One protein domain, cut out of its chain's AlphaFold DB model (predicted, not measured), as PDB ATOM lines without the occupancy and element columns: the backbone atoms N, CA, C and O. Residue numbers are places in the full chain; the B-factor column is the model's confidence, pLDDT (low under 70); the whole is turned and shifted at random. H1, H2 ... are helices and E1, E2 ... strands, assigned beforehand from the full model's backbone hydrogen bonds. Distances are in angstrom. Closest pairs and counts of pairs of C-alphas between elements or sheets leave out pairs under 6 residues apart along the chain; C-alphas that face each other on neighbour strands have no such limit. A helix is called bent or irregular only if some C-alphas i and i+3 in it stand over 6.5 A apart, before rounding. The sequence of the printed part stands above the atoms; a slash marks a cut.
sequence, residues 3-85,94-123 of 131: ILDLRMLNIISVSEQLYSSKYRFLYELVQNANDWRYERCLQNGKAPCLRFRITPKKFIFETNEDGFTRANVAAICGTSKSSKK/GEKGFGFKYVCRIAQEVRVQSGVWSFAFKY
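Overview. This is residues 3 to 85 and 94 to 123 of the 131 residues of an uncharacterized protein of Periconia macrospinosa (UniProt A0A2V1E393). A five-stranded antiparallel sheet, E2, E3, E1, E4, E5, forms a wall with the short helix H4 packed over its inner strands E1 and E4. Two longer helices lie to either side of H4: H1, which grazes the sheet at E2 and E3, and H3, which grazes it at E5 and E4. The small helix H2 lies off the sheet at one end of the long axis, and residues 15 to 21 stick out. The printed part has 113 residues, with four named helices and five named strands in the order E1, H1, H2, E2, E3, H3, H4, E4, E5, of the mixed class, helices and strands. It is compact, with a radius of gyration of the C-alphas of 14.6 A, and spans 42 by 33 by 27 A.

Arrangement. The sheet runs, strand beside strand, E2 at residues 50 to 55, E3 at 58 to 63, E1 at 3 to 8, E4 at 107 to 114 and E5 at 117 to 122. E2 and E5 are its edge strands. It is twisted, its C-alphas lying up to 4.1 A off the best plane. E2 and E3 form a hairpin, with N 51 and O 62 within hydrogen-bond range at 2.8 A. Between E3 and E1, N 4 and O 61 are 2.8 A apart. Between E1 and E4, N 5 and O 111 are 2.9 A apart. E4 and E5 form the other hairpin, with N 112 and O 119 at 2.8 A. H4, residues 99 to 106, is on the sheet at a height of 9.1 A, over E4 and, only just, over E1, on which 3 of its C-alphas fall. It runs along the strands, at 4 degrees to E4 on the local plane. H1, residues 21 to 34, touches H4, with the C-alphas of Phe 25 and Gly 99 closest at 4.5 A, in a steep tilt of 39 degrees, opposite ways. H1 is on the sheet but only grazes it, with residues 26 to 34. H3, residues 70 to 84, touches H4 with residues 76 to 80 alone, the closest C-alphas being those of Ile 76 and Phe 100 at 7.6 A; their steep tilt is 48 degrees, the same way. H3 only grazes the sheet, with residues 70 to 80, and is near E5. H1 and H3 are apart. H2, residues 39 to 43, is not on the sheet and touches no helix. E1, H1, H2 and E2 make a split strand-helix-strand unit, two strands running the same way with helices linking them and E3 between them in the sheet; its crossover is right-handed. Every O i to N i+4 pair is within hydrogen-bond range in H2, against 7 of 10 in H1, 6 of 11 in H3 and 3 of 4 in H4.

Along the chain. E4, the longest strand by residues, measures 19.1 A from C-alpha 107 to C-alpha 114. E2 measures 16.9 A, E3 16.6 A, E5 16.4 A and E1 15.6 A. E1 begins at C-alpha 3, at (-34.599, -4.777, -54.793), and E5 ends at C-alpha 122, at (-42.768, 8.130, -60.356). H3 is the longest helix, 23.3 A from C-alpha 70, at (-49.934, -8.185, -49.930), to C-alpha 84; it is irregular, but only just, with C-alphas 81 and 84 lying 6.6 A apart. H1 measures 21.4 A and is irregular, with C-alphas 22 and 25 lying 7.1 A apart. H4 measures 11.4 A and H2 6.0 A.

Size, cuts and confidence. The two C-alphas farthest apart are those of Gly 45 and Lys 85, at 46.6 A. Residues 86 to 93 are not printed, and C-alphas 85 and 94 lie 19.2 A apart across this cut, in the link from H3 to H4. Of the links printed whole, E1 to H1, with 12 residues, is long. Mean pLDDT of the printed part is 74.2; it is under 70 at residues 9 to 24, 78 to 85 and 94 to 106.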
ATOM      1  N   ILE A   3     -35.424  -5.776 -54.121       87.25
ATOM      2  CA  ILE A   3     -34.599  -4.777 -54.793       87.25
ATOM      3  C   ILE A   3     -35.374  -3.460 -54.795       87.25
ATOM      4  O   ILE A   3     -36.529  -3.393 -55.225       87.25
ATOM      5  N   LEU A   4     -34.719  -2.409 -54.322       85.06
ATOM      6  CA  LEU A   4     -35.221  -1.046 -54.291       85.06
ATOM      7  C   LEU A   4     -34.258  -0.155 -55.093       85.06
ATOM      8  O   LEU A   4     -33.163   0.140 -54.624       85.06
ATOM      9  N   ASP A   5     -34.653   0.254 -56.303       87.50
ATOM     10  CA  ASP A   5     -33.856   1.094 -57.222       87.50
ATOM     11  C   ASP A   5     -34.407   2.529 -57.235       87.50
ATOM     12  O   ASP A   5     -35.515   2.784 -57.723       87.50
ATOM     13  N   LEU A   6     -33.630   3.459 -56.675       84.50
ATOM     14  CA  LEU A   6     -33.917   4.888 -56.600       84.50
ATOM     15  C   LEU A   6     -33.131   5.624 -57.681       84.50
ATOM     16  O   LEU A   6     -31.900   5.676 -57.640       84.50
ATOM     17  N   ARG A   7     -33.842   6.297 -58.586       84.38
ATOM     18  CA  ARG A   7     -33.247   7.265 -59.515       84.38
ATOM     19  C   ARG A   7     -33.147   8.626 -58.832       84.38
ATOM     20  O   ARG A   7     -34.170   9.267 -58.613       84.38
ATOM     21  N   MET A   8     -31.936   9.059 -58.506       76.81
ATOM     22  CA  MET A   8     -31.686  10.257 -57.692       76.81
ATOM     23  C   MET A   8     -31.843  11.559 -58.504       76.81
ATOM     24  O   MET A   8     -31.561  11.572 -59.699       76.81
ATOM     25  N   LEU A   9     -32.284  12.649 -57.858       67.44
ATOM     26  CA  LEU A   9     -32.485  13.968 -58.491       67.44
ATOM     27  C   LEU A   9     -31.171  14.705 -58.826       67.44
ATOM     28  O   LEU A   9     -31.063  15.266 -59.911       67.44
ATOM     29  N   ASN A  10     -30.181  14.711 -57.923       61.81
ATOM     30  CA  ASN A  10     -28.812  15.195 -58.166       61.81
ATOM     31  C   ASN A  10     -27.889  14.715 -57.023       61.81
ATOM     32  O   ASN A  10     -28.328  14.714 -55.873       61.81
ATOM     33  N   ILE A  11     -26.648  14.288 -57.308       53.03
ATOM     34  CA  ILE A  11     -25.775  13.611 -56.316       53.03
ATOM     35  C   ILE A  11     -24.650  14.486 -55.739       53.03
ATOM     36  O   ILE A  11     -23.936  14.017 -54.856       53.03
ATOM     37  N   ILE A  12     -24.490  15.732 -56.213       46.91
ATOM     38  CA  ILE A  12     -23.281  16.565 -56.006       46.91
ATOM     39  C   ILE A  12     -22.907  16.819 -54.538       46.91
ATOM     40  O   ILE A  12     -21.784  17.203 -54.258       46.91
ATOM     41  N   SER A  13     -23.741  16.477 -53.566       45.88
ATOM     42  CA  SER A  13     -23.315  16.510 -52.172       45.88
ATOM     43  C   SER A  13     -23.763  15.279 -51.400       45.88
ATOM     44  O   SER A  13     -24.228  15.408 -50.276       45.88
ATOM     45  N   VAL A  14     -23.647  14.073 -51.962       48.50
ATOM     46  CA  VAL A  14     -23.742  12.875 -51.112       48.50
ATOM     47  C   VAL A  14     -22.621  12.865 -50.077       48.50
ATOM     48  O   VAL A  14     -22.827  12.256 -49.049       48.50
ATOM     49  N   SER A  15     -21.493  13.557 -50.271       43.94
ATOM     50  CA  SER A  15     -20.450  13.706 -49.244       43.94
ATOM     51  C   SER A  15     -20.737  14.826 -48.227       43.94
ATOM     52  O   SER A  15     -20.635  14.588 -47.030       43.94
ATOM     53  N   GLU A  16     -21.139  16.028 -48.659       41.06
ATOM     54  CA  GLU A  16     -21.397  17.156 -47.736       41.06
ATOM     55  C   GLU A  16     -22.774  17.083 -47.053       41.06
ATOM     56  O   GLU A  16     -22.951  17.604 -45.954       41.06
ATOM     57  N   GLN A  17     -23.762  16.389 -47.637       44.41
ATOM     58  CA  GLN A  17     -25.063  16.181 -46.987       44.41
ATOM     59  C   GLN A  17     -25.040  15.073 -45.928       44.41
ATOM     60  O   GLN A  17     -25.982  15.051 -45.129       44.41
ATOM     61  N   LEU A  18     -24.000  14.211 -45.880       46.31
ATOM     62  CA  LEU A  18     -23.842  13.083 -44.927       46.31
ATOM     63  C   LEU A  18     -24.058  13.475 -43.470       46.31
ATOM     64  O   LEU A  18     -24.511  12.654 -42.678       46.31
ATOM     65  N   TYR A  19     -23.776  14.731 -43.130       41.91
ATOM     66  CA  TYR A  19     -23.794  15.230 -41.761       41.91
ATOM     67  C   TYR A  19     -25.144  15.821 -41.302       41.91
ATOM     68  O   TYR A  19     -25.253  16.255 -40.160       41.91
ATOM     69  N   SER A  20     -26.198  15.826 -42.134       51.59
ATOM     70  CA  SER A  20     -27.523  16.390 -41.779       51.59
ATOM     71  C   SER A  20     -28.665  15.360 -41.870       51.59
ATOM     72  O   SER A  20     -28.522  14.322 -42.513       51.59
ATOM     73  N   SER A  21     -29.825  15.640 -41.250       55.22
ATOM     74  CA  SER A  21     -30.982  14.736 -41.005       55.22
ATOM     75  C   SER A  21     -31.573  13.952 -42.204       55.22
ATOM     76  O   SER A  21     -32.495  13.149 -42.033       55.22
ATOM     77  N   LYS A  22     -31.032  14.116 -43.417       52.59
ATOM     78  CA  LYS A  22     -31.431  13.443 -44.661       52.59
ATOM     79  C   LYS A  22     -31.084  11.946 -44.742       52.59
ATOM     80  O   LYS A  22     -31.683  11.280 -45.576       52.59
ATOM     81  N   TYR A  23     -30.219  11.392 -43.885       58.12
ATOM     82  CA  TYR A  23     -29.823   9.961 -43.903       58.12
ATOM     83  C   TYR A  23     -30.678   9.060 -43.016       58.12
ATOM     84  O   TYR A  23     -30.470   7.847 -42.983       58.12
ATOM     85  N   ARG A  24     -31.699   9.625 -42.357       67.06
ATOM     86  CA  ARG A  24     -32.685   8.845 -41.605       67.06
ATOM     87  C   ARG A  24     -33.232   7.689 -42.447       67.06
ATOM     88  O   ARG A  24     -33.359   6.592 -41.933       67.06
ATOM     89  N   PHE A  25     -33.430   7.880 -43.756       70.88
ATOM     90  CA  PHE A  25     -33.935   6.816 -44.630       70.88
ATOM     91  C   PHE A  25     -33.044   5.560 -44.682       70.88
ATOM     92  O   PHE A  25     -33.591   4.473 -44.818       70.88
ATOM     93  N   LEU A  26     -31.713   5.671 -44.559       75.69
ATOM     94  CA  LEU A  26     -30.827   4.499 -44.527       75.69
ATOM     95  C   LEU A  26     -31.029   3.696 -43.247       75.69
ATOM     96  O   LEU A  26     -31.192   2.480 -43.311       75.69
ATOM     97  N   TYR A  27     -31.071   4.380 -42.102       76.06
ATOM     98  CA  TYR A  27     -31.370   3.751 -40.815       76.06
ATOM     99  C   TYR A  27     -32.738   3.074 -40.838       76.06
ATOM    100  O   TYR A  27     -32.856   1.928 -40.428       76.06
ATOM    101  N   GLU A  28     -33.744   3.740 -41.399       74.81
ATOM    102  CA  GLU A  28     -35.085   3.175 -41.551       74.81
ATOM    103  C   GLU A  28     -35.074   1.953 -42.487       74.81
ATOM    104  O   GLU A  28     -35.747   0.968 -42.207       74.81
ATOM    105  N   LEU A  29     -34.302   1.956 -43.583       78.38
ATOM    106  CA  LEU A  29     -34.161   0.781 -44.457       78.38
ATOM    107  C   LEU A  29     -33.513  -0.402 -43.726       78.38
ATOM    108  O   LEU A  29     -33.980  -1.526 -43.874       78.38
ATOM    109  N   VAL A  30     -32.474  -0.152 -42.925       83.06
ATOM    110  CA  VAL A  30     -31.807  -1.190 -42.125       83.06
ATOM    111  C   VAL A  30     -32.736  -1.724 -41.032       83.06
ATOM    112  O   VAL A  30     -32.833  -2.935 -40.871       83.06
ATOM    113  N   GLN A  31     -33.464  -0.853 -40.328       79.81
ATOM    114  CA  GLN A  31     -34.461  -1.264 -39.334       79.81
ATOM    115  C   GLN A  31     -35.568  -2.113 -39.968       79.81
ATOM    116  O   GLN A  31     -35.872  -3.189 -39.468       79.81
ATOM    117  N   ASN A  32     -36.095  -1.703 -41.126       76.31
ATOM    118  CA  ASN A  32     -37.070  -2.513 -41.863       76.31
ATOM    119  C   ASN A  32     -36.490  -3.869 -42.279       76.31
ATOM    120  O   ASN A  32     -37.179  -4.880 -42.193       76.31
ATOM    121  N   ALA A  33     -35.229  -3.903 -42.713       82.06
ATOM    122  CA  ALA A  33     -34.569  -5.147 -43.083       82.06
ATOM    123  C   ALA A  33     -34.391  -6.096 -41.894       82.06
ATOM    124  O   ALA A  33     -34.450  -7.304 -42.096       82.06
ATOM    125  N   ASN A  34     -34.188  -5.566 -40.687       80.62
ATOM    126  CA  ASN A  34     -34.104  -6.350 -39.457       80.62
ATOM    127  C   ASN A  34     -35.447  -7.001 -39.082       80.62
ATOM    128  O   ASN A  34     -35.460  -8.102 -38.542       80.62
ATOM    129  N   ASP A  35     -36.566  -6.351 -39.408       79.75
ATOM    130  CA  ASP A  35     -37.916  -6.832 -39.088       79.75
ATOM    131  C   ASP A  35     -38.483  -7.826 -40.126       79.75
ATOM    132  O   ASP A  35     -39.592  -8.346 -39.961       79.75
ATOM    133  N   TRP A  36     -37.765  -8.091 -41.222       85.00
ATOM    134  CA  TRP A  36     -38.206  -9.019 -42.268       85.00
ATOM    135  C   TRP A  36     -37.818 -10.472 -42.001       85.00
ATOM    136  O   TRP A  36     -36.921 -10.787 -41.223       85.00
ATOM    137  N   ARG A  37     -38.524 -11.381 -42.681       88.81
ATOM    138  CA  ARG A  37     -38.293 -12.825 -42.590       88.81
ATOM    139  C   ARG A  37     -37.252 -13.253 -43.621       88.81
ATOM    140  O   ARG A  37     -37.239 -12.760 -44.749       88.81
ATOM    141  N   TYR A  38     -36.400 -14.182 -43.210       92.12
ATOM    142  CA  TYR A  38     -35.280 -14.719 -43.989       92.12
ATOM    143  C   TYR A  38     -35.300 -16.254 -44.008       92.12
ATOM    144  O   TYR A  38     -34.272 -16.905 -44.194       92.12
ATOM    145  N   GLU A  39     -36.466 -16.859 -43.778       94.00
ATOM    146  CA  GLU A  39     -36.608 -18.304 -43.606       94.00
ATOM    147  C   GLU A  39     -36.149 -19.050 -44.860       94.00
ATOM    148  O   GLU A  39     -35.432 -20.045 -44.759       94.00
ATOM    149  N   ARG A  40     -36.462 -18.532 -46.054       91.81
ATOM    150  CA  ARG A  40     -36.068 -19.164 -47.319       91.81
ATOM    151  C   ARG A  40     -34.570 -19.105 -47.545       91.81
ATOM    152  O   ARG A  40     -34.013 -20.041 -48.113       91.81
ATOM    153  N   CYS A  41     -33.896 -18.012 -47.179       92.19
ATOM    154  CA  CYS A  41     -32.448 -17.953 -47.365       92.19
ATOM    155  C   CYS A  41     -31.745 -18.877 -46.364       92.19
ATOM    156  O   CYS A  41     -30.870 -19.636 -46.775       92.19
ATOM    157  N   LEU A  42     -32.209 -18.905 -45.111       94.31
ATOM    158  CA  LEU A  42     -31.691 -19.784 -44.063       94.31
ATOM    159  C   LEU A  42     -31.888 -21.267 -44.411       94.31
ATOM    160  O   LEU A  42     -30.937 -22.038 -44.318       94.31
ATOM    161  N   GLN A  43     -33.067 -21.659 -44.907       95.75
ATOM    162  CA  GLN A  43     -33.344 -23.021 -45.394       95.75
ATOM    163  C   GLN A  43     -32.424 -23.443 -46.548       95.75
ATOM    164  O   GLN A  43     -32.083 -24.614 -46.674       95.75
ATOM    165  N   ASN A  44     -31.985 -22.489 -47.372       94.31
ATOM    166  CA  ASN A  44     -31.046 -22.721 -48.469       94.31
ATOM    167  C   ASN A  44     -29.568 -22.598 -48.044       94.31
ATOM    168  O   ASN A  44     -28.698 -22.465 -48.906       94.31
ATOM    169  N   GLY A  45     -29.274 -22.573 -46.738       95.31
ATOM    170  CA  GLY A  45     -27.912 -22.449 -46.208       95.31
ATOM    171  C   GLY A  45     -27.260 -21.084 -46.452       95.31
ATOM    172  O   GLY A  45     -26.036 -20.973 -46.441       95.31
ATOM    173  N   LYS A  46     -28.050 -20.033 -46.711       95.25
ATOM    174  CA  LYS A  46     -27.565 -18.669 -46.966       95.25
ATOM    175  C   LYS A  46     -27.832 -17.768 -45.765       95.25
ATOM    176  O   LYS A  46     -28.951 -17.708 -45.257       95.25
ATOM    177  N   ALA A  47     -26.824 -16.993 -45.373       93.69
ATOM    178  CA  ALA A  47     -26.983 -15.963 -44.354       93.69
ATOM    179  C   ALA A  47     -27.866 -14.801 -44.862       93.69
ATOM    180  O   ALA A  47     -27.773 -14.444 -46.047       93.69
ATOM    181  N   PRO A  48     -28.687 -14.181 -43.995       93.50
ATOM    182  CA  PRO A  48     -29.330 -12.902 -44.278       93.50
ATOM    183  C   PRO A  48     -28.299 -11.868 -44.729       93.50
ATOM    184  O   PRO A  48     -27.211 -11.772 -44.160       93.50
ATOM    185  N   CYS A  49     -28.613 -11.109 -45.772       91.69
ATOM    186  CA  CYS A  49     -27.699 -10.123 -46.316       91.69
ATOM    187  C   CYS A  49     -28.426  -8.877 -46.797       91.69
ATOM    188  O   CYS A  49     -29.553  -8.922 -47.288       91.69
ATOM    189  N   LEU A  50     -27.716  -7.763 -46.687       91.00
ATOM    190  CA  LEU A  50     -28.141  -6.457 -47.143       91.00
ATOM    191  C   LEU A  50     -27.015  -5.869 -47.986       91.00
ATOM    192  O   LEU A  50     -25.840  -5.969 -47.627       91.00
ATOM    193  N   ARG A  51     -27.364  -5.263 -49.119       91.19
ATOM    194  CA  ARG A  51     -26.401  -4.637 -50.022       91.19
ATOM    195  C   ARG A  51     -26.873  -3.256 -50.448       91.19
ATOM    196  O   ARG A  51     -28.008  -3.084 -50.883       91.19
ATOM    197  N   PHE A  52     -25.958  -2.297 -50.381       88.12
ATOM    198  CA  PHE A  52     -26.116  -0.986 -50.991       88.12
ATOM    199  C   PHE A  52     -25.226  -0.898 -52.231       88.12
ATOM    200  O   PHE A  52     -24.040  -1.222 -52.169       88.12
ATOM    201  N   ARG A  53     -25.776  -0.439 -53.357       88.12
ATOM    202  CA  ARG A  53     -24.993  -0.019 -54.525       88.12
ATOM    203  C   ARG A  53     -25.306   1.432 -54.835       88.12
ATOM    204  O   ARG A  53     -26.459   1.796 -55.049       88.12
ATOM    205  N   ILE A  54     -24.266   2.253 -54.871       83.25
ATOM    206  CA  ILE A  54     -24.382   3.688 -55.109       83.25
ATOM    207  C   ILE A  54     -23.636   4.004 -56.397       83.25
ATOM    208  O   ILE A  54     -22.480   3.633 -56.571       83.25
ATOM    209  N   THR A  55     -24.321   4.674 -57.312       82.62
ATOM    210  CA  THR A  55     -23.761   5.209 -58.554       82.62
ATOM    211  C   THR A  55     -24.141   6.684 -58.653       82.62
ATOM    212  O   THR A  55     -25.094   7.096 -57.988       82.62
ATOM    213  N   PRO A  56     -23.509   7.482 -59.532       78.62
ATOM    214  CA  PRO A  56     -23.831   8.904 -59.661       78.62
ATOM    215  C   PRO A  56     -25.312   9.232 -59.928       78.62
ATOM    216  O   PRO A  56     -25.746  10.349 -59.676       78.62
ATOM    217  N   LYS A  57     -26.100   8.282 -60.452       78.62
ATOM    218  CA  LYS A  57     -27.518   8.489 -60.805       78.62
ATOM    219  C   LYS A  57     -28.490   7.608 -60.024       78.62
ATOM    220  O   LYS A  57     -29.702   7.808 -60.123       78.62
ATOM    221  N   LYS A  58     -27.989   6.610 -59.292       83.50
ATOM    222  CA  LYS A  58     -28.830   5.601 -58.647       83.50
ATOM    223  C   LYS A  58     -28.335   5.213 -57.271       83.50
ATOM    224  O   LYS A  58     -27.140   4.998 -57.078       83.50
ATOM    225  N   PHE A  59     -29.291   5.008 -56.381       85.44
ATOM    226  CA  PHE A  59     -29.109   4.286 -55.135       85.44
ATOM    227  C   PHE A  59     -29.917   2.991 -55.211       85.44
ATOM    228  O   PHE A  59     -31.114   3.026 -55.482       85.44
ATOM    229  N   ILE A  60     -29.267   1.853 -54.998       88.44
ATOM    230  CA  ILE A  60     -29.904   0.539 -55.038       88.44
ATOM    231  C   ILE A  60     -29.714  -0.126 -53.682       88.44
ATOM    232  O   ILE A  60     -28.589  -0.251 -53.198       88.44
ATOM    233  N   PHE A  61     -30.818  -0.561 -53.092       88.31
ATOM    234  CA  PHE A  61     -30.852  -1.356 -51.877       88.31
ATOM    235  C   PHE A  61     -31.367  -2.756 -52.197       88.31
ATOM    236  O   PHE A  61     -32.391  -2.905 -52.862       88.31
ATOM    237  N   GLU A  62     -30.667  -3.776 -51.719       92.06
ATOM    238  CA  GLU A  62     -31.023  -5.172 -51.942       92.06
ATOM    239  C   GLU A  62     -30.960  -5.956 -50.639       92.06
ATOM    240  O   GLU A  62     -30.051  -5.763 -49.831       92.06
ATOM    241  N   THR A  63     -31.887  -6.892 -50.468       92.19
ATOM    242  CA  THR A  63     -31.833  -7.884 -49.392       92.19
ATOM    243  C   THR A  63     -32.408  -9.219 -49.853       92.19
ATOM    244  O   THR A  63     -33.300  -9.283 -50.708       92.19
ATOM    245  N   ASN A  64     -31.894 -10.308 -49.291       93.69
ATOM    246  CA  ASN A  64     -32.348 -11.669 -49.563       93.69
ATOM    247  C   ASN A  64     -33.511 -12.133 -48.664       93.69
ATOM    248  O   ASN A  64     -33.717 -13.338 -48.538       93.69
ATOM    249  N   GLU A  65     -34.283 -11.192 -48.112       89.81
ATOM    250  CA  GLU A  65     -35.555 -11.444 -47.417       89.81
ATOM    251  C   GLU A  65     -36.538 -12.287 -48.251       89.81
ATOM    252  O   GLU A  65     -36.424 -12.387 -49.480       89.81
ATOM    253  N   ASP A  66     -37.519 -12.890 -47.591       89.75
ATOM    254  CA  ASP A  66     -38.413 -13.885 -48.183       89.75
ATOM    255  C   ASP A  66     -39.281 -13.322 -49.315       89.75
ATOM    256  O   ASP A  66     -39.460 -13.952 -50.357       89.75
ATOM    257  N   GLY A  67     -39.790 -12.115 -49.177       87.69
ATOM    258  CA  GLY A  67     -40.597 -11.432 -50.169       87.69
ATOM    259  C   GLY A  67     -41.716 -10.630 -49.521       87.69
ATOM    260  O   GLY A  67     -42.260 -11.003 -48.482       87.69
ATOM    261  N   PHE A  68     -42.163  -9.584 -50.209       86.25
ATOM    262  CA  PHE A  68     -43.298  -8.784 -49.783       86.25
ATOM    263  C   PHE A  68     -44.595  -9.587 -49.800       86.25
ATOM    264  O   PHE A  68     -44.973 -10.232 -50.782       86.25
ATOM    265  N   THR A  69     -45.338  -9.451 -48.709       85.25
ATOM    266  CA  THR A  69     -46.736  -9.856 -48.623       85.25
ATOM    267  C   THR A  69     -47.642  -8.790 -49.240       85.25
ATOM    268  O   THR A  69     -47.259  -7.628 -49.416       85.25
ATOM    269  N   ARG A  70     -48.906  -9.148 -49.500       83.81
ATOM    270  CA  ARG A  70     -49.934  -8.185 -49.930       83.81
ATOM    271  C   ARG A  70     -50.092  -7.023 -48.938       83.81
ATOM    272  O   ARG A  70     -50.331  -5.896 -49.365       83.81
ATOM    273  N   ALA A  71     -49.921  -7.282 -47.638       80.75
ATOM    274  CA  ALA A  71     -49.967  -6.258 -46.599       80.75
ATOM    275  C   ALA A  71     -48.789  -5.276 -46.707       80.75
ATOM    276  O   ALA A  71     -49.002  -4.068 -46.609       80.75
ATOM    277  N   ASN A  72     -47.574  -5.761 -47.002       81.06
ATOM    278  CA  ASN A  72     -46.417  -4.887 -47.234       81.06
ATOM    279  C   ASN A  72     -46.660  -3.958 -48.432       81.06
ATOM    280  O   ASN A  72     -46.463  -2.749 -48.326       81.06
ATOM    281  N   VAL A  73     -47.161  -4.498 -49.548       82.00
ATOM    282  CA  VAL A  73     -47.493  -3.699 -50.741       82.00
ATOM    283  C   VAL A  73     -48.584  -2.671 -50.433       82.00
ATOM    284  O   VAL A  73     -48.445  -1.503 -50.793       82.00
ATOM    285  N   ALA A  74     -49.647  -3.066 -49.727       79.75
ATOM    286  CA  ALA A  74     -50.720  -2.156 -49.333       79.75
ATOM    287  C   ALA A  74     -50.219  -1.015 -48.429       79.75
ATOM    288  O   ALA A  74     -50.593   0.136 -48.652       79.75
ATOM    289  N   ALA A  75     -49.336  -1.298 -47.466       75.25
ATOM    290  CA  ALA A  75     -48.754  -0.288 -46.583       75.25
ATOM    291  C   ALA A  75     -47.903   0.744 -47.354       75.25
ATOM    292  O   ALA A  75     -48.046   1.955 -47.154       75.25
ATOM    293  N   ILE A  76     -47.076   0.285 -48.299       73.12
ATOM    294  CA  ILE A  76     -46.215   1.148 -49.126       73.12
ATOM    295  C   ILE A  76     -47.053   1.992 -50.106       73.12
ATOM    296  O   ILE A  76     -46.791   3.181 -50.310       73.12
ATOM    297  N   CYS A  77     -48.107   1.415 -50.683       71.88
ATOM    298  CA  CYS A  77     -49.017   2.119 -51.592       71.88
ATOM    299  C   CYS A  77     -50.007   3.054 -50.868       71.88
ATOM    300  O   CYS A  77     -50.443   4.054 -51.436       71.88
ATOM    301  N   GLY A  78     -50.383   2.765 -49.620       65.00
ATOM    302  CA  GLY A  78     -51.240   3.636 -48.801       65.00
ATOM    303  C   GLY A  78     -50.516   4.912 -48.365       65.00
ATOM    304  O   GLY A  78     -51.061   6.011 -48.446       65.00
ATOM    305  N   THR A  79     -49.239   4.763 -48.020       56.44
ATOM    306  CA  THR A  79     -48.287   5.831 -47.678       56.44
ATOM    307  C   THR A  79     -48.158   6.904 -48.768       56.44
ATOM    308  O   THR A  79     -48.032   8.093 -48.479       56.44
ATOM    309  N   SER A  80     -48.232   6.523 -50.044       49.38
ATOM    310  CA  SER A  80     -48.139   7.465 -51.167       49.38
ATOM    311  C   SER A  80     -49.440   8.247 -51.406       49.38
ATOM    312  O   SER A  80     -49.393   9.365 -51.921       49.38
ATOM    313  N   LYS A  81     -50.604   7.735 -50.974       45.19
ATOM    314  CA  LYS A  81     -51.904   8.422 -51.119       45.19
ATOM    315  C   LYS A  81     -52.093   9.586 -50.141       45.19
ATOM    316  O   LYS A  81     -52.736  10.572 -50.499       45.19
ATOM    317  N   SER A  82     -51.500   9.535 -48.947       44.09
ATOM    318  CA  SER A  82     -51.575  10.628 -47.960       44.09
ATOM    319  C   SER A  82     -50.722  11.854 -48.326       44.09
ATOM    320  O   SER A  82     -50.830  12.900 -47.693       44.09
ATOM    321  N   SER A  83     -49.947  11.788 -49.415       42.53
ATOM    322  CA  SER A  83     -49.099  12.889 -49.902       42.53
ATOM    323  C   SER A  83     -49.867  14.012 -50.629       42.53
ATOM    324  O   SER A  83     -49.247  14.961 -51.098       42.53
ATOM    325  N   LYS A  84     -51.207  13.936 -50.723       36.84
ATOM    326  CA  LYS A  84     -52.069  14.972 -51.339       36.84
ATOM    327  C   LYS A  84     -52.846  15.857 -50.354       36.84
ATOM    328  O   LYS A  84     -53.504  16.789 -50.800       36.84
ATOM    329  N   LYS A  85     -52.776  15.619 -49.041       31.73
ATOM    330  CA  LYS A  85     -53.382  16.503 -48.027       31.73
ATOM    331  C   LYS A  85     -52.358  16.831 -46.949       31.73
ATOM    332  O   LYS A  85     -52.299  16.198 -45.901       31.73
ATOM    333  N   GLY A  94     -49.235   4.812 -34.641       28.03
ATOM    334  CA  GLY A  94     -47.952   4.661 -33.967       28.03
ATOM    335  C   GLY A  94     -46.795   4.369 -34.923       28.03
ATOM    336  O   GLY A  94     -46.970   3.763 -35.979       28.03
ATOM    337  N   GLU A  95     -45.622   4.845 -34.516       39.28
ATOM    338  CA  GLU A  95     -44.288   4.355 -34.868       39.28
ATOM    339  C   GLU A  95     -44.295   3.013 -35.627       39.28
ATOM    340  O   GLU A  95     -44.431   1.983 -34.974       39.28
ATOM    341  N   LYS A  96     -44.196   2.995 -36.972       45.94
ATOM    342  CA  LYS A  96     -43.800   1.797 -37.772       45.94
ATOM    343  C   LYS A  96     -43.804   1.972 -39.296       45.94
ATOM    344  O   LYS A  96     -44.196   1.089 -40.056       45.94
ATOM    345  N   GLY A  97     -43.333   3.098 -39.803       48.19
ATOM    346  CA  GLY A  97     -43.085   3.192 -41.238       48.19
ATOM    347  C   GLY A  97     -42.615   4.568 -41.636       48.19
ATOM    348  O   GLY A  97     -42.732   5.497 -40.851       48.19
ATOM    349  N   PHE A  98     -42.186   4.704 -42.891       47.03
ATOM    350  CA  PHE A  98     -41.897   5.977 -43.571       47.03
ATOM    351  C   PHE A  98     -40.432   6.427 -43.710       47.03
ATOM    352  O   PHE A  98     -40.181   7.605 -43.969       47.03
ATOM    353  N   GLY A  99     -39.480   5.498 -43.848       50.53
ATOM    354  CA  GLY A  99     -38.317   5.784 -44.710       50.53
ATOM    355  C   GLY A  99     -38.751   6.227 -46.129       50.53
ATOM    356  O   GLY A  99     -38.120   7.073 -46.763       50.53
ATOM    357  N   PHE A 100     -39.911   5.739 -46.592       54.25
ATOM    358  CA  PHE A 100     -40.431   5.970 -47.942       54.25
ATOM    359  C   PHE A 100     -40.758   7.441 -48.264       54.25
ATOM    360  O   PHE A 100     -40.522   7.876 -49.385       54.25
ATOM    361  N   LYS A 101     -41.225   8.248 -47.298       57.88
ATOM    362  CA  LYS A 101     -41.534   9.680 -47.534       57.88
ATOM    363  C   LYS A 101     -40.290  10.504 -47.855       57.88
ATOM    364  O   LYS A 101     -40.366  11.447 -48.639       57.88
ATOM    365  N   TYR A 102     -39.155  10.146 -47.264       59.84
ATOM    366  CA  TYR A 102     -37.874  10.783 -47.559       59.84
ATOM    367  C   TYR A 102     -37.313  10.313 -48.898       59.84
ATOM    368  O   TYR A 102     -36.796  11.131 -49.654       59.84
ATOM    369  N   VAL A 103     -37.511   9.037 -49.237       62.84
ATOM    370  CA  VAL A 103     -37.158   8.485 -50.549       62.84
ATOM    371  C   VAL A 103     -37.860   9.253 -51.687       62.84
ATOM    372  O   VAL A 103     -37.210   9.591 -52.673       62.84
ATOM    373  N   CYS A 104     -39.127   9.657 -51.518       62.62
ATOM    374  CA  CYS A 104     -39.840  10.514 -52.484       62.62
ATOM    375  C   CYS A 104     -39.198  11.896 -52.706       62.62
ATOM    376  O   CYS A 104     -39.428  12.514 -53.739       62.62
ATOM    377  N   ARG A 105     -38.450  12.426 -51.727       62.72
ATOM    378  CA  ARG A 105     -37.826  13.762 -51.810       62.72
ATOM    379  C   ARG A 105     -36.489  13.748 -52.542       62.72
ATOM    380  O   ARG A 105     -36.059  14.786 -53.031       62.72
ATOM    381  N   ILE A 106     -35.819  12.600 -52.561       67.75
ATOM    382  CA  ILE A 106     -34.458  12.461 -53.095       67.75
ATOM    383  C   ILE A 106     -34.423  11.707 -54.429       67.75
ATOM    384  O   ILE A 106     -33.425  11.789 -55.145       67.75
ATOM    385  N   ALA A 107     -35.512  11.015 -54.782       73.75
ATOM    386  CA  ALA A 107     -35.615  10.216 -55.992       73.75
ATOM    387  C   ALA A 107     -36.757  10.682 -56.911       73.75
ATOM    388  O   ALA A 107     -37.884  10.900 -56.477       73.75
ATOM    389  N   GLN A 108     -36.474  10.760 -58.213       81.69
ATOM    390  CA  GLN A 108     -37.473  10.941 -59.275       81.69
ATOM    391  C   GLN A 108     -38.336   9.692 -59.464       81.69
ATOM    392  O   GLN A 108     -39.484   9.755 -59.897       81.69
ATOM    393  N   GLU A 109     -37.758   8.530 -59.188       84.56
ATOM    394  CA  GLU A 109     -38.392   7.248 -59.417       84.56
ATOM    395  C   GLU A 109     -37.882   6.236 -58.404       84.56
ATOM    396  O   GLU A 109     -36.683   6.168 -58.139       84.56
ATOM    397  N   VAL A 110     -38.803   5.444 -57.870       85.50
ATOM    398  CA  VAL A 110     -38.526   4.390 -56.897       85.50
ATOM    399  C   VAL A 110     -39.129   3.113 -57.439       85.50
ATOM    400  O   VAL A 110     -40.352   2.976 -57.464       85.50
ATOM    401  N   ARG A 111     -38.289   2.192 -57.907       89.69
ATOM    402  CA  ARG A 111     -38.721   0.860 -58.337       89.69
ATOM    403  C   ARG A 111     -38.590  -0.116 -57.180       89.69
ATOM    404  O   ARG A 111     -37.551  -0.159 -56.530       89.69
ATOM    405  N   VAL A 112     -39.630  -0.910 -56.973       89.62
ATOM    406  CA  VAL A 112     -39.697  -1.981 -55.982       89.62
ATOM    407  C   VAL A 112     -39.859  -3.300 -56.724       89.62
ATOM    408  O   VAL A 112     -40.762  -3.447 -57.549       89.62
ATOM    409  N   GLN A 113     -38.997  -4.262 -56.421       92.50
ATOM    410  CA  GLN A 113     -39.119  -5.644 -56.871       92.50
ATOM    411  C   GLN A 113     -38.985  -6.555 -55.659       92.50
ATOM    412  O   GLN A 113     -37.945  -6.543 -55.015       92.50
ATOM    413  N   SER A 114     -40.018  -7.325 -55.327       90.25
ATOM    414  CA  SER A 114     -39.938  -8.318 -54.256       90.25
ATOM    415  C   SER A 114     -40.870  -9.496 -54.520       90.25
ATOM    416  O   SER A 114     -42.090  -9.345 -54.596       90.25
ATOM    417  N   GLY A 115     -40.286 -10.686 -54.681       87.88
ATOM    418  CA  GLY A 115     -41.025 -11.889 -55.064       87.88
ATOM    419  C   GLY A 115     -41.781 -11.683 -56.379       87.88
ATOM    420  O   GLY A 115     -41.181 -11.344 -57.394       87.88
ATOM    421  N   VAL A 116     -43.104 -11.865 -56.347       89.75
ATOM    422  CA  VAL A 116     -43.993 -11.669 -57.509       89.75
ATOM    423  C   VAL A 116     -44.347 -10.201 -57.774       89.75
ATOM    424  O   VAL A 116     -44.984  -9.889 -58.776       89.75
ATOM    425  N   TRP A 117     -43.973  -9.286 -56.878       89.50
ATOM    426  CA  TRP A 117     -44.338  -7.878 -56.975       89.50
ATOM    427  C   TRP A 117     -43.267  -7.088 -57.718       89.50
ATOM    428  O   TRP A 117     -42.103  -7.078 -57.316       89.50
ATOM    429  N   SER A 118     -43.673  -6.355 -58.754       92.94
ATOM    430  CA  SER A 118     -42.836  -5.361 -59.423       92.94
ATOM    431  C   SER A 118     -43.655  -4.116 -59.739       92.94
ATOM    432  O   SER A 118     -44.636  -4.177 -60.475       92.94
ATOM    433  N   PHE A 119     -43.284  -2.986 -59.142       88.81
ATOM    434  CA  PHE A 119     -43.984  -1.717 -59.325       88.81
ATOM    435  C   PHE A 119     -43.039  -0.537 -59.118       88.81
ATOM    436  O   PHE A 119     -41.938  -0.680 -58.587       88.81
ATOM    437  N   ALA A 120     -43.457   0.647 -59.562       88.50
ATOM    438  CA  ALA A 120     -42.661   1.853 -59.418       88.50
ATOM    439  C   ALA A 120     -43.521   3.057 -59.041       88.50
ATOM    440  O   ALA A 120     -44.620   3.238 -59.564       88.50
ATOM    441  N   PHE A 121     -42.970   3.916 -58.190       83.62
ATOM    442  CA  PHE A 121     -43.490   5.255 -57.949       83.62
ATOM    443  C   PHE A 121     -42.682   6.243 -58.772       83.62
ATOM    444  O   PHE A 121     -41.456   6.277 -58.673       83.62
ATOM    445  N   LYS A 122     -43.370   7.042 -59.585       82.69
ATOM    446  CA  LYS A 122     -42.768   8.130 -60.356       82.69
ATOM    447  C   LYS A 122     -43.215   9.449 -59.753       82.69
ATOM    448  O   LYS A 122     -44.414   9.705 -59.644       82.69
ATOM    449  N   TYR A 123     -42.251  10.276 -59.387       73.62
ATOM    450  CA  TYR A 123     -42.489  11.609 -58.863       73.62
ATOM    451  C   TYR A 123     -42.204  12.605 -59.980       73.62
ATOM    452  O   TYR A 123     -41.163  12.542 -60.635       73.62
TER     453      TYR A 123